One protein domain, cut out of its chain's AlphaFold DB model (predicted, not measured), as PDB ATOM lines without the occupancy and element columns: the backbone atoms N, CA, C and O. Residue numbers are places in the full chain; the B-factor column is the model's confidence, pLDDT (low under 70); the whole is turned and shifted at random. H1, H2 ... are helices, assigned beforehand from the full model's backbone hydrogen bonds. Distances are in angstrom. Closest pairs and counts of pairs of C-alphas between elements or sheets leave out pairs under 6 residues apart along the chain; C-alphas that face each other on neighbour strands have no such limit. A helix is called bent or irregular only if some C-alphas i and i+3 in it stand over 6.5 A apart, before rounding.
ATOM      1  N   ARG A   2     131.741 119.434 114.757       64.62
ATOM      2  CA  ARG A   2     132.603 119.991 115.833       64.62
ATOM      3  C   ARG A   2     134.116 119.931 115.549       64.62
ATOM      4  O   ARG A   2     134.852 120.736 116.108       64.62
ATOM      5  N   VAL A   3     134.584 118.989 114.726       67.38
ATOM      6  CA  VAL A   3     136.021 118.784 114.443       67.38
ATOM      7  C   VAL A   3     136.575 119.847 113.491       67.38
ATOM      8  O   VAL A   3     137.579 120.466 113.818       67.38
ATOM      9  N   GLU A   4     135.895 120.142 112.382       67.50
ATOM     10  CA  GLU A   4     136.318 121.183 111.426       67.50
ATOM     11  C   GLU A   4     136.394 122.560 112.081       67.50
ATOM     12  O   GLU A   4     137.369 123.281 111.914       67.50
ATOM     13  N   GLN A   5     135.415 122.895 112.924       69.69
ATOM     14  CA  GLN A   5     135.436 124.148 113.672       69.69
ATOM     15  C   GLN A   5     136.617 124.225 114.655       69.69
ATOM     16  O   GLN A   5     137.117 125.314 114.926       69.69
ATOM     17  N   ARG A   6     137.072 123.086 115.203       77.56
ATOM     18  CA  ARG A   6     138.264 123.017 116.066       77.56
ATOM     19  C   ARG A   6     139.546 123.166 115.251       77.56
ATOM     20  O   ARG A   6     140.429 123.895 115.686       77.56
ATOM     21  N   ILE A   7     139.620 122.535 114.078       78.31
ATOM     22  CA  ILE A   7     140.752 122.674 113.153       78.31
ATOM     23  C   ILE A   7     140.852 124.119 112.665       78.31
ATOM     24  O   ILE A   7     141.906 124.724 112.806       78.31
ATOM     25  N   GLY A   8     139.743 124.729 112.244       77.56
ATOM     26  CA  GLY A   8     139.690 126.120 111.787       77.56
ATOM     27  C   GLY A   8     139.938 127.173 112.875       77.56
ATOM     28  O   GLY A   8     139.900 128.367 112.592       77.56
ATOM     29  N   ARG A   9     140.174 126.789 114.140       82.00
ATOM     30  CA  ARG A   9     140.760 127.704 115.142       82.00
ATOM     31  C   ARG A   9     142.272 127.842 114.985       82.00
ATOM     32  O   ARG A   9     142.810 128.857 115.405       82.00
ATOM     33  N   ILE A  10     142.918 126.831 114.413       80.44
ATOM     34  CA  ILE A  10     144.367 126.741 114.218       80.44
ATOM     35  C   ILE A  10     144.709 127.005 112.748       80.44
ATOM     36  O   ILE A  10     145.621 127.770 112.458       80.44
ATOM     37  N   ASP A  11     143.956 126.401 111.830       80.81
ATOM     38  CA  ASP A  11     144.097 126.556 110.384       80.81
ATOM     39  C   ASP A  11     143.403 127.844 109.916       80.81
ATOM     40  O   ASP A  11     142.236 127.850 109.519       80.81
ATOM     41  N   ARG A  12     144.094 128.976 110.089       79.88
ATOM     42  CA  ARG A  12     143.630 130.320 109.718       79.88
ATOM     43  C   ARG A  12     144.694 131.054 108.910       79.88
ATOM     44  O   ARG A  12     145.886 130.782 109.032       79.88
ATOM     45  N   ILE A  13     144.260 132.041 108.128       78.50
ATOM     46  CA  ILE A  13     145.169 133.010 107.503       78.50
ATOM     47  C   ILE A  13     145.976 133.703 108.615       78.50
ATOM     48  O   ILE A  13     145.397 134.105 109.621       78.50
ATOM     49  N   GLY A  14     147.294 133.812 108.436       74.25
ATOM     50  CA  GLY A  14     148.215 134.358 109.446       74.25
ATOM     51  C   GLY A  14     148.833 133.310 110.377       74.25
ATOM     52  O   GLY A  14     149.585 133.652 111.283       74.25
ATOM     53  N   GLN A  15     148.552 132.025 110.163       80.19
ATOM     54  CA  GLN A  15     149.197 130.953 110.911       80.19
ATOM     55  C   GLN A  15     150.725 130.932 110.629       80.19
ATOM     56  O   GLN A  15     151.173 131.112 109.496       80.19
ATOM     57  N   ALA A  16     151.528 130.727 111.684       79.94
ATOM     58  CA  ALA A  16     152.990 130.875 111.640       79.94
ATOM     59  C   ALA A  16     153.768 129.688 111.029       79.94
ATOM     60  O   ALA A  16     154.887 129.865 110.549       79.94
ATOM     61  N   TYR A  17     153.217 128.472 111.062       82.19
ATOM     62  CA  TYR A  17     153.848 127.250 110.550       82.19
ATOM     63  C   TYR A  17     153.143 126.707 109.311       82.19
ATOM     64  O   TYR A  17     152.061 126.139 109.407       82.19
ATOM     65  N   SER A  18     153.840 126.672 108.182       80.69
ATOM     66  CA  SER A  18     153.331 126.142 106.907       80.69
ATOM     67  C   SER A  18     152.726 124.726 106.941       80.69
ATOM     68  O   SER A  18     152.105 124.306 105.970       80.69
ATOM     69  N   THR A  19     152.910 123.952 108.014       80.94
ATOM     70  CA  THR A  19     152.278 122.642 108.196       80.94
ATOM     71  C   THR A  19     151.751 122.471 109.618       80.94
ATOM     72  O   THR A  19     152.509 122.541 110.586       80.94
ATOM     73  N   VAL A  20     150.458 122.157 109.741       79.56
ATOM     74  CA  VAL A  20     149.804 121.780 111.004       79.56
ATOM     75  C   VAL A  20     149.589 120.266 111.020       79.56
ATOM     76  O   VAL A  20     148.974 119.710 110.114       79.56
ATOM     77  N   ARG A  21     150.092 119.579 112.053       82.75
ATOM     78  CA  ARG A  21     149.883 118.134 112.240       82.75
ATOM     79  C   ARG A  21     148.777 117.888 113.255       82.75
ATOM     80  O   ARG A  21     148.875 118.330 114.396       82.75
ATOM     81  N   ILE A  22     147.746 117.154 112.846       80.38
ATOM     82  CA  ILE A  22     146.620 116.782 113.706       80.38
ATOM     83  C   ILE A  22     146.745 115.300 114.053       80.38
ATOM     84  O   ILE A  22     146.761 114.443 113.171       80.38
ATOM     85  N   HIS A  23     146.820 115.001 115.348       84.06
ATOM     86  CA  HIS A  23     146.833 113.638 115.867       84.06
ATOM     87  C   HIS A  23     145.495 113.357 116.551       84.06
ATOM     88  O   HIS A  23     145.208 113.914 117.609       84.06
ATOM     89  N   ASN A  24     144.676 112.500 115.938       79.00
ATOM     90  CA  ASN A  24     143.441 112.014 116.540       79.00
ATOM     91  C   ASN A  24     143.702 110.649 117.183       79.00
ATOM     92  O   ASN A  24     144.179 109.734 116.510       79.00
ATOM     93  N   PHE A  25     143.397 110.528 118.473       84.00
ATOM     94  CA  PHE A  25     143.529 109.285 119.225       84.00
ATOM     95  C   PHE A  25     142.169 108.608 119.360       84.00
ATOM     96  O   PHE A  25     141.174 109.266 119.669       84.00
ATOM     97  N   TYR A  26     142.156 107.295 119.162       82.19
ATOM     98  CA  TYR A  26     140.979 106.446 119.296       82.19
ATOM     99  C   TYR A  26     141.351 105.226 120.131       82.19
ATOM    100  O   TYR A  26     142.504 104.786 120.099       82.19
ATOM    101  N   TYR A  27     140.388 104.690 120.876       85.38
ATOM    102  CA  TYR A  27     140.572 103.410 121.545       85.38
ATOM    103  C   TYR A  27     140.570 102.302 120.499       85.38
ATOM    104  O   TYR A  27     139.726 102.285 119.604       85.38
ATOM    105  N   ASP A  28     141.541 101.398 120.582       84.06
ATOM    106  CA  ASP A  28     141.605 100.302 119.626       84.06
ATOM    107  C   ASP A  28     140.430  99.336 119.818       84.06
ATOM    108  O   ASP A  28     139.891  99.187 120.914       84.06
ATOM    109  N   GLY A  29     140.010  98.714 118.721       81.69
ATOM    110  CA  GLY A  29     138.863  97.809 118.692       81.69
ATOM    111  C   GLY A  29     137.487  98.481 118.717       81.69
ATOM    112  O   GLY A  29     136.501  97.769 118.548       81.69
ATOM    113  N   THR A  30     137.378  99.809 118.869       85.75
ATOM    114  CA  THR A  30     136.063 100.469 118.801       85.75
ATOM    115  C   THR A  30     135.588 100.678 117.367       85.75
ATOM    116  O   THR A  30     136.377 100.776 116.419       85.75
ATOM    117  N   VAL A  31     134.268 100.787 117.223       82.44
ATOM    118  CA  VAL A  31     133.589 101.092 115.961       82.44
ATOM    119  C   VAL A  31     134.104 102.410 115.379       82.44
ATOM    120  O   VAL A  31     134.432 102.490 114.195       82.44
ATOM    121  N   GLU A  32     134.287 103.437 116.213       82.19
ATOM    122  CA  GLU A  32     134.835 104.724 115.782       82.19
ATOM    123  C   GLU A  32     136.230 104.561 115.181       82.19
ATOM    124  O   GLU A  32     136.509 105.115 114.117       82.19
ATOM    125  N   ALA A  33     137.108 103.776 115.817       85.56
ATOM    126  CA  ALA A  33     138.450 103.535 115.300       85.56
ATOM    127  C   ALA A  33     138.414 102.852 113.924       85.56
ATOM    128  O   ALA A  33     139.192 103.220 113.041       85.56
ATOM    129  N   LYS A  34     137.497 101.902 113.702       84.12
ATOM    130  CA  LYS A  34     137.303 101.260 112.390       84.12
ATOM    131  C   LYS A  34     136.829 102.263 111.330       84.12
ATOM    132  O   LYS A  34     137.440 102.333 110.264       84.12
ATOM    133  N   VAL A  35     135.822 103.085 111.638       82.38
ATOM    134  CA  VAL A  35     135.284 104.109 110.720       82.38
ATOM    135  C   VAL A  35     136.345 105.158 110.361       82.38
ATOM    136  O   VAL A  35     136.546 105.471 109.185       82.38
ATOM    137  N   TYR A  36     137.080 105.679 111.348       80.62
ATOM    138  CA  TYR A  36     138.114 106.691 111.107       80.62
ATOM    139  C   TYR A  36     139.340 106.149 110.361       80.62
ATOM    140  O   TYR A  36     139.953 106.908 109.607       80.62
ATOM    141  N   ARG A  37     139.694 104.866 110.528       83.00
ATOM    142  CA  ARG A  37     140.743 104.216 109.719       83.00
ATOM    143  C   ARG A  37     140.358 104.191 108.240       83.00
ATOM    144  O   ARG A  37     141.098 104.744 107.434       83.00
ATOM    145  N   LYS A  38     139.157 103.696 107.913       80.38
ATOM    146  CA  LYS A  38     138.645 103.667 106.528       80.38
ATOM    147  C   LYS A  38     138.603 105.062 105.896       80.38
ATOM    148  O   LYS A  38     139.036 105.252 104.764       80.38
ATOM    149  N   LEU A  39     138.158 106.066 106.656       79.44
ATOM    150  CA  LEU A  39     138.160 107.457 106.199       79.44
ATOM    151  C   LEU A  39     139.579 107.979 105.908       79.44
ATOM    152  O   LEU A  39     139.785 108.706 104.936       79.44
ATOM    153  N   ARG A  40     140.558 107.630 106.751       78.12
ATOM    154  CA  ARG A  40     141.950 108.069 106.596       78.12
ATOM    155  C   ARG A  40     142.632 107.419 105.400       78.12
ATOM    156  O   ARG A  40     143.317 108.130 104.674       78.12
ATOM    157  N   ASP A  41     142.413 106.131 105.171       77.56
ATOM    158  CA  ASP A  41     143.006 105.402 104.041       77.56
ATOM    159  C   ASP A  41     142.563 105.979 102.686       77.56
ATOM    160  O   ASP A  41     143.260 105.844 101.680       77.56
ATOM    161  N   ARG A  42     141.426 106.687 102.663       71.69
ATOM    162  CA  ARG A  42     140.875 107.309 101.458       71.69
ATOM    163  C   ARG A  42     141.062 108.823 101.368       71.69
ATOM    164  O   ARG A  42     140.705 109.417 100.353       71.69
ATOM    165  N   ILE A  43     141.666 109.463 102.371       67.44
ATOM    166  CA  ILE A  43     141.805 110.927 102.406       67.44
ATOM    167  C   ILE A  43     142.640 111.486 101.246       67.44
ATOM    168  O   ILE A  43     142.380 112.597 100.787       67.44
ATOM    169  N   ASP A  44     143.570 110.696 100.706       60.34
ATOM    170  CA  ASP A  44     144.370 111.072  99.537       60.34
ATOM    171  C   ASP A  44     143.545 111.123  98.243       60.34
ATOM    172  O   ASP A  44     143.800 111.958  97.375       60.34
ATOM    173  N   ALA A  45     142.495 110.303  98.122       60.12
ATOM    174  CA  ALA A  45     141.554 110.422  97.010       60.12
ATOM    175  C   ALA A  45     140.786 111.752  97.096       60.12
ATOM    176  O   ALA A  45     140.564 112.415  96.082       60.12
ATOM    177  N   PHE A  46     140.459 112.188  98.315       56.53
ATOM    178  CA  PHE A  46     139.750 113.441  98.556       56.53
ATOM    179  C   PHE A  46     140.645 114.687  98.475       56.53
ATOM    180  O   PHE A  46     140.156 115.747  98.093       56.53
ATOM    181  N   SER A  47     141.950 114.589  98.754       55.78
ATOM    182  CA  SER A  47     142.877 115.730  98.647       55.78
ATOM    183  C   SER A  47     143.060 116.211  97.198       55.78
ATOM    184  O   SER A  47     143.218 117.407  96.958       55.78
ATOM    185  N   SER A  48     142.929 115.305  96.219       53.12
ATOM    186  CA  SER A  48     142.919 115.626  94.780       53.12
ATOM    187  C   SER A  48     141.660 116.385  94.320       53.12
ATOM    188  O   SER A  48     141.661 117.066  93.290       53.12
ATOM    189  N   VAL A  49     140.581 116.316  95.107       51.25
ATOM    190  CA  VAL A  49     139.284 116.953  94.862       51.25
ATOM    191  C   VAL A  49     139.038 117.960  95.982       51.25
ATOM    192  O   VAL A  49     138.166 117.785  96.829       51.25
ATOM    193  N   VAL A  50     139.839 119.027  95.996       48.47
ATOM    194  CA  VAL A  50     139.650 120.187  96.879       48.47
ATOM    195  C   VAL A  50     138.236 120.748  96.656       48.47
ATOM    196  O   VAL A  50     137.989 121.496  95.705       48.47
ATOM    197  N   GLY A  51     137.290 120.308  97.486       53.34
ATOM    198  CA  GLY A  51     135.881 120.692  97.412       53.34
ATOM    199  C   GLY A  51     134.959 119.875  98.316       53.34
ATOM    200  O   GLY A  51     134.189 120.459  99.067       53.34
ATOM    201  N   ASN A  52     135.065 118.539  98.335       56.59
ATOM    202  CA  ASN A  52     133.922 117.724  98.779       56.59
ATOM    203  C   ASN A  52     134.155 116.775  99.973       56.59
ATOM    204  O   ASN A  52     133.489 115.748 100.088       56.59
ATOM    205  N   LEU A  53     135.053 117.111 100.905       62.88
ATOM    206  CA  LEU A  53     135.210 116.316 102.137       62.88
ATOM    207  C   LEU A  53     134.041 116.535 103.125       62.88
ATOM    208  O   LEU A  53     133.663 115.628 103.864       62.88
ATOM    209  N   GLN A  54     133.436 117.728 103.114       64.31
ATOM    210  CA  GLN A  54     132.365 118.124 104.040       64.31
ATOM    211  C   GLN A  54     131.111 117.234 103.975       64.31
ATOM    212  O   GLN A  54     130.665 116.792 105.037       64.31
ATOM    213  N   PRO A  55     130.541 116.911 102.792       69.81
ATOM    214  CA  PRO A  55     129.381 116.019 102.697       69.81
ATOM    215  C   PRO A  55     129.626 114.637 103.308       69.81
ATOM    216  O   PRO A  55     128.732 114.073 103.932       69.81
ATOM    217  N   ILE A  56     130.847 114.116 103.173       69.88
ATOM    218  CA  ILE A  56     131.248 112.814 103.715       69.88
ATOM    219  C   ILE A  56     131.403 112.906 105.235       69.88
ATOM    220  O   ILE A  56     130.810 112.124 105.977       69.88
ATOM    221  N   LEU A  57     132.136 113.913 105.722       72.81
ATOM    222  CA  LEU A  57     132.328 114.154 107.156       72.81
ATOM    223  C   LEU A  57     131.018 114.443 107.900       72.81
ATOM    224  O   LEU A  57     130.926 114.181 109.103       72.81
ATOM    225  N   ALA A  58     130.008 114.980 107.213       72.50
ATOM    226  CA  ALA A  58     128.678 115.195 107.767       72.50
ATOM    227  C   ALA A  58     127.921 113.882 108.031       72.50
ATOM    228  O   ALA A  58     127.119 113.838 108.960       72.50
ATOM    229  N   GLN A  59     128.194 112.819 107.267       75.44
ATOM    230  CA  GLN A  59     127.521 111.521 107.400       75.44
ATOM    231  C   GLN A  59     128.179 110.602 108.440       75.44
ATOM    232  O   GLN A  59     127.502 109.754 109.020       75.44
ATOM    233  N   VAL A  60     129.474 110.791 108.725       80.19
ATOM    234  CA  VAL A  60     130.252 109.961 109.672       80.19
ATOM    235  C   VAL A  60     129.576 109.777 111.043       80.19
ATOM    236  O   VAL A  60     129.523 108.639 111.504       80.19
ATOM    237  N   PRO A  61     129.035 110.818 111.715       81.50
ATOM    238  CA  PRO A  61     128.381 110.640 113.014       81.50
ATOM    239  C   PRO A  61     127.195 109.670 112.958       81.50
ATOM    240  O   PRO A  61     127.085 108.796 113.811       81.50
ATOM    241  N   THR A  62     126.361 109.774 111.921       82.56
ATOM    242  CA  THR A  62     125.204 108.895 111.718       82.56
ATOM    243  C   THR A  62     125.631 107.447 111.476       82.56
ATOM    244  O   THR A  62     124.993 106.524 111.975       82.56
ATOM    245  N   PHE A  63     126.723 107.230 110.735       81.25
ATOM    246  CA  PHE A  63     127.283 105.890 110.531       81.25
ATOM    247  C   PHE A  63     127.788 105.273 111.836       81.25
ATOM    248  O   PHE A  63     127.488 104.115 112.111       81.25
ATOM    249  N   ILE A  64     128.502 106.052 112.654       82.00
ATOM    250  CA  ILE A  64     128.976 105.603 113.967       82.00
ATOM    251  C   ILE A  64     127.790 105.229 114.863       82.00
ATOM    252  O   ILE A  64     127.800 104.157 115.453       82.00
ATOM    253  N   GLU A  65     126.743 106.057 114.932       83.56
ATOM    254  CA  GLU A  65     125.547 105.749 115.732       83.56
ATOM    255  C   GLU A  65     124.860 104.449 115.289       83.56
ATOM    256  O   GLU A  65     124.493 103.624 116.129       83.56
ATOM    257  N   ARG A  66     124.728 104.224 113.974       82.62
ATOM    258  CA  ARG A  66     124.155 102.979 113.433       82.62
ATOM    259  C   ARG A  66     125.007 101.764 113.791       82.62
ATOM    260  O   ARG A  66     124.461 100.768 114.249       82.62
ATOM    261  N   ALA A  67     126.323 101.864 113.632       80.88
ATOM    262  CA  ALA A  67     127.249 100.770 113.911       80.88
ATOM    263  C   ALA A  67     127.459 100.509 115.417       80.88
ATOM    264  O   ALA A  67     127.861  99.423 115.801       80.88
ATOM    265  N   LEU A  68     127.145 101.466 116.296       81.31
ATOM    266  CA  LEU A  68     127.059 101.218 117.743       81.31
ATOM    267  C   LEU A  68     125.766 100.496 118.151       81.31
ATOM    268  O   LEU A  68     125.702  99.931 119.240       81.31
ATOM    269  N   THR A  69     124.731 100.551 117.309       81.31
ATOM    270  CA  THR A  69     123.411  99.959 117.572       81.31
ATOM    271  C   THR A  69     123.265  98.562 116.951       81.31
ATOM    272  O   THR A  69     122.269  97.888 117.213       81.31
ATOM    273  N   SER A  70     124.228  98.112 116.139       76.81
ATOM    274  CA  SER A  70     124.196  96.786 115.513       76.81
ATOM    275  C   SER A  70     124.268  95.670 116.553       76.81
ATOM    276  O   SER A  70     124.947  95.784 117.578       76.81
ATOM    277  N   VAL A  71     123.529  94.593 116.296       66.62
ATOM    278  CA  VAL A  71     123.296  93.516 117.269       66.62
ATOM    279  C   VAL A  71     124.420  92.476 117.234       66.62
ATOM    280  O   VAL A  71     124.696  91.834 118.251       66.62
ATOM    281  N   ASP A  72     125.107  92.346 116.098       78.94
ATOM    282  CA  ASP A  72     126.235  91.439 115.900       78.94
ATOM    283  C   ASP A  72     127.345  92.044 115.013       78.94
ATOM    284  O   ASP A  72     127.244  93.162 114.500       78.94
ATOM    285  N   SER A  73     128.450  91.303 114.880       77.31
ATOM    286  CA  SER A  73     129.613  91.705 114.082       77.31
ATOM    287  C   SER A  73     129.370  91.658 112.572       77.31
ATOM    288  O   SER A  73     130.066  92.351 111.837       77.31
ATOM    289  N   GLU A  74     128.416  90.850 112.096       80.44
ATOM    290  CA  GLU A  74     128.110  90.749 110.664       80.44
ATOM    291  C   GLU A  74     127.360  92.001 110.189       80.44
ATOM    292  O   GLU A  74     127.702  92.571 109.153       80.44
ATOM    293  N   GLU A  75     126.400  92.493 110.977       80.50
ATOM    294  CA  GLU A  75     125.724  93.771 110.739       80.50
ATOM    295  C   GLU A  75     126.706  94.953 110.749       80.50
ATOM    296  O   GLU A  75     126.610  95.845 109.900       80.50
ATOM    297  N   GLU A  76     127.676  94.959 111.672       79.94
ATOM    298  CA  GLU A  76     128.726  95.984 111.717       79.94
ATOM    299  C   GLU A  76     129.566  95.982 110.426       79.94
ATOM    300  O   GLU A  76     129.811  97.037 109.834       79.94
ATOM    301  N   ASP A  77     129.972  94.800 109.956       81.81
ATOM    302  CA  ASP A  77     130.772  94.647 108.740       81.81
ATOM    303  C   ASP A  77     130.000  95.079 107.483       81.81
ATOM    304  O   ASP A  77     130.561  95.750 106.607       81.81
ATOM    305  N   VAL A  78     128.697  94.784 107.412       85.06
ATOM    306  CA  VAL A  78     127.827  95.268 106.329       85.06
ATOM    307  C   VAL A  78     127.772  96.795 106.331       85.06
ATOM    308  O   VAL A  78     128.013  97.410 105.289       85.06
ATOM    309  N   LEU A  79     127.550  97.432 107.483       82.69
ATOM    310  CA  LEU A  79     127.517  98.898 107.597       82.69
ATOM    311  C   LEU A  79     128.853  99.546 107.205       82.69
ATOM    312  O   LEU A  79     128.874 100.604 106.568       82.69
ATOM    313  N   LEU A  80     129.975  98.915 107.556       81.31
ATOM    314  CA  LEU A  80     131.303  99.374 107.157       81.31
ATOM    315  C   LEU A  80     131.527  99.262 105.643       81.31
ATOM    316  O   LEU A  80     132.197 100.126 105.073       81.31
ATOM    317  N   SER A  81     130.964  98.242 104.992       84.62
ATOM    318  CA  SER A  81     131.022  98.090 103.532       84.62
ATOM    319  C   SER A  81     130.140  99.115 102.802       84.62
ATOM    320  O   SER A  81     130.563  99.696 101.802       84.62
ATOM    321  N   GLU A  82     128.955  99.425 103.342       83.56
ATOM    322  CA  GLU A  82     128.094 100.504 102.838       83.56
ATOM    323  C   GLU A  82     128.806 101.856 102.919       83.56
ATOM    324  O   GLU A  82     128.771 102.645 101.973       83.56
ATOM    325  N   PHE A  83     129.482 102.118 104.040       82.12
ATOM    326  CA  PHE A  83     130.260 103.336 104.222       82.12
ATOM    327  C   PHE A  83     131.382 103.456 103.181       82.12
ATOM    328  O   PHE A  83     131.554 104.525 102.599       82.12
ATOM    329  N   GLU A  84     132.103 102.372 102.884       79.69
ATOM    330  CA  GLU A  84     133.120 102.365 101.821       79.69
ATOM    331  C   GLU A  84     132.531 102.675 100.446       79.69
ATOM    332  O   GLU A  84     133.086 103.497  99.719       79.69
ATOM    333  N   ALA A  85     131.371 102.108 100.113       81.19
ATOM    334  CA  ALA A  85     130.700 102.410  98.852       81.19
ATOM    335  C   ALA A  85     130.316 103.898  98.735       81.19
ATOM    336  O   ALA A  85     130.418 104.483  97.656       81.19
ATOM    337  N   VAL A  86     129.917 104.534  99.843       78.38
ATOM    338  CA  VAL A  86     129.657 105.984  99.891       78.38
ATOM    339  C   VAL A  86     130.942 106.790  99.692       78.38
ATOM    340  O   VAL A  86     130.910 107.817  99.015       78.38
ATOM    341  N   LEU A  87     132.073 106.336 100.243       73.75
ATOM    342  CA  LEU A  87     133.376 106.979 100.039       73.75
ATOM    343  C   LEU A  87     133.870 106.871  98.589       73.75
ATOM    344  O   LEU A  87     134.533 107.793  98.113       73.75
ATOM    345  N   ASP A  88     133.558 105.776  97.894       72.62
ATOM    346  CA  ASP A  88     133.966 105.543  96.503       72.62
ATOM    347  C   ASP A  88     133.021 106.163  95.461       72.62
ATOM    348  O   ASP A  88     133.355 106.219  94.272       72.62
ATOM    349  N   ALA A  89     131.860 106.671  95.878       71.19
ATOM    350  CA  ALA A  89     130.951 107.363  94.977       71.19
ATOM    351  C   ALA A  89     131.610 108.643  94.412       71.19
ATOM    352  O   ALA A  89     132.173 109.444  95.166       71.19
ATOM    353  N   PRO A  90     131.535 108.889  93.089       61.38
ATOM    354  CA  PRO A  90     132.130 110.071  92.484       61.38
ATOM    355  C   PRO A  90     131.441 111.318  93.024       61.38
ATOM    356  O   PRO A  90     130.232 111.500  92.860       61.38
ATOM    357  N   VAL A  91     132.214 112.198  93.660       61.28
ATOM    358  CA  VAL A  91     131.629 113.409  94.217       61.28
ATOM    359  C   VAL A  91     131.329 114.387  93.091       61.28
ATOM    360  O   VAL A  91     132.236 114.967  92.492       61.28
ATOM    361  N   ILE A  92     130.043 114.524  92.771       55.69
ATOM    362  CA  ILE A  92     129.548 115.395  91.708       55.69
ATOM    363  C   ILE A  92     129.953 116.827  92.055       55.69
ATOM    364  O   ILE A  92     129.477 117.384  93.040       55.69
ATOM    365  N   ARG A  93     130.837 117.423  91.249       56.19
ATOM    366  CA  ARG A  93     131.064 118.870  91.265       56.19
ATOM    367  C   ARG A  93     129.886 119.510  90.533       56.19
ATOM    368  O   ARG A  93     129.748 119.272  89.329       56.19
ATOM    369  N   PRO A  94     129.002 120.273  91.192       54.09
ATOM    370  CA  PRO A  94     128.070 121.092  90.441       54.09
ATOM    371  C   PRO A  94     128.884 122.117  89.641       54.09
ATOM    372  O   PRO A  94     129.731 122.808  90.197       54.09
ATOM    373  N   ALA A  95     128.606 122.240  88.338       56.50
ATOM    374  CA  ALA A  95     129.294 123.152  87.408       56.50
ATOM    375  C   ALA A  95     129.322 124.631  87.864       56.50
ATOM    376  O   ALA A  95     130.088 125.437  87.342       56.50
TER     377      ALA A  95
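This is residues 2 to 95 of the 197 residues of the protein "Superfamily II DNA/RNA helicase, SNF2 family" of Phormidesmis priestleyi Ana (UniProt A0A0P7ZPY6). Three helices, H2, H4 and H5, stand side by side as a small up-and-down bundle, with H4 and H5 as its long hairpin, while the chain before H2 swings out in a wide loop whose residues 12 to 18 stick out. Short H1 lies off the bundle at the beginning of that loop, and short H3 joins H2 to H4. The 94 printed residues, with five named helices, H1 to H5 in order, and no named strand, are all helix in class. The whole is only just loose, close to compact, with a radius of gyration of the C-alphas of 15.3 A, and flat, spanning 49 by 37 by 20 A.

H1, residues 2 to 7, begins at C-alpha 2 (132.603, 119.991, 115.833). H2 is residues 31 to 41, 15.8 A long, and H3 residues 43 to 47. H4, residues 53 to 69, measures 25.4 A; it is only just irregular, C-alphas 58 and 61 being 7.0 A apart, with a kink of 29 degrees near residue 62. H5, residues 73 to 88, 22.8 A, ends at C-alpha 88 (133.966, 105.543, 96.503).

H1 is apart from the other four helices. H2 touches H4, the closest C-alphas being Glu 32 and Ile 64 at 6.2 A, with a shallow tilt of 28 degrees, opposite ways. H4 and H5 form a helical hairpin and touch, closest at the C-alphas of Ala 67 and Glu 76, 5.5 A, with a shallow tilt of 8 degrees. H5, with residues 80 to 87 alone, only just touches H2, with 3 pairs of C-alphas within 8 A, closest Val 35 and Leu 80 at 7.1 A. H3 is close to H4 but not clearly touching. Each O i to N i+4 pair is within hydrogen-bond range in H1, H2, H3 and H5; in H4, 10 of 13 are.

The farthest C-alphas, Gly 14 and Asp 72, are 48.6 A apart. The printed part has no cut; the link from H1 to H2 is long. The pLDDT is under 70 in residues 2 to 5, 43 to 56, 71 and 90 to 95.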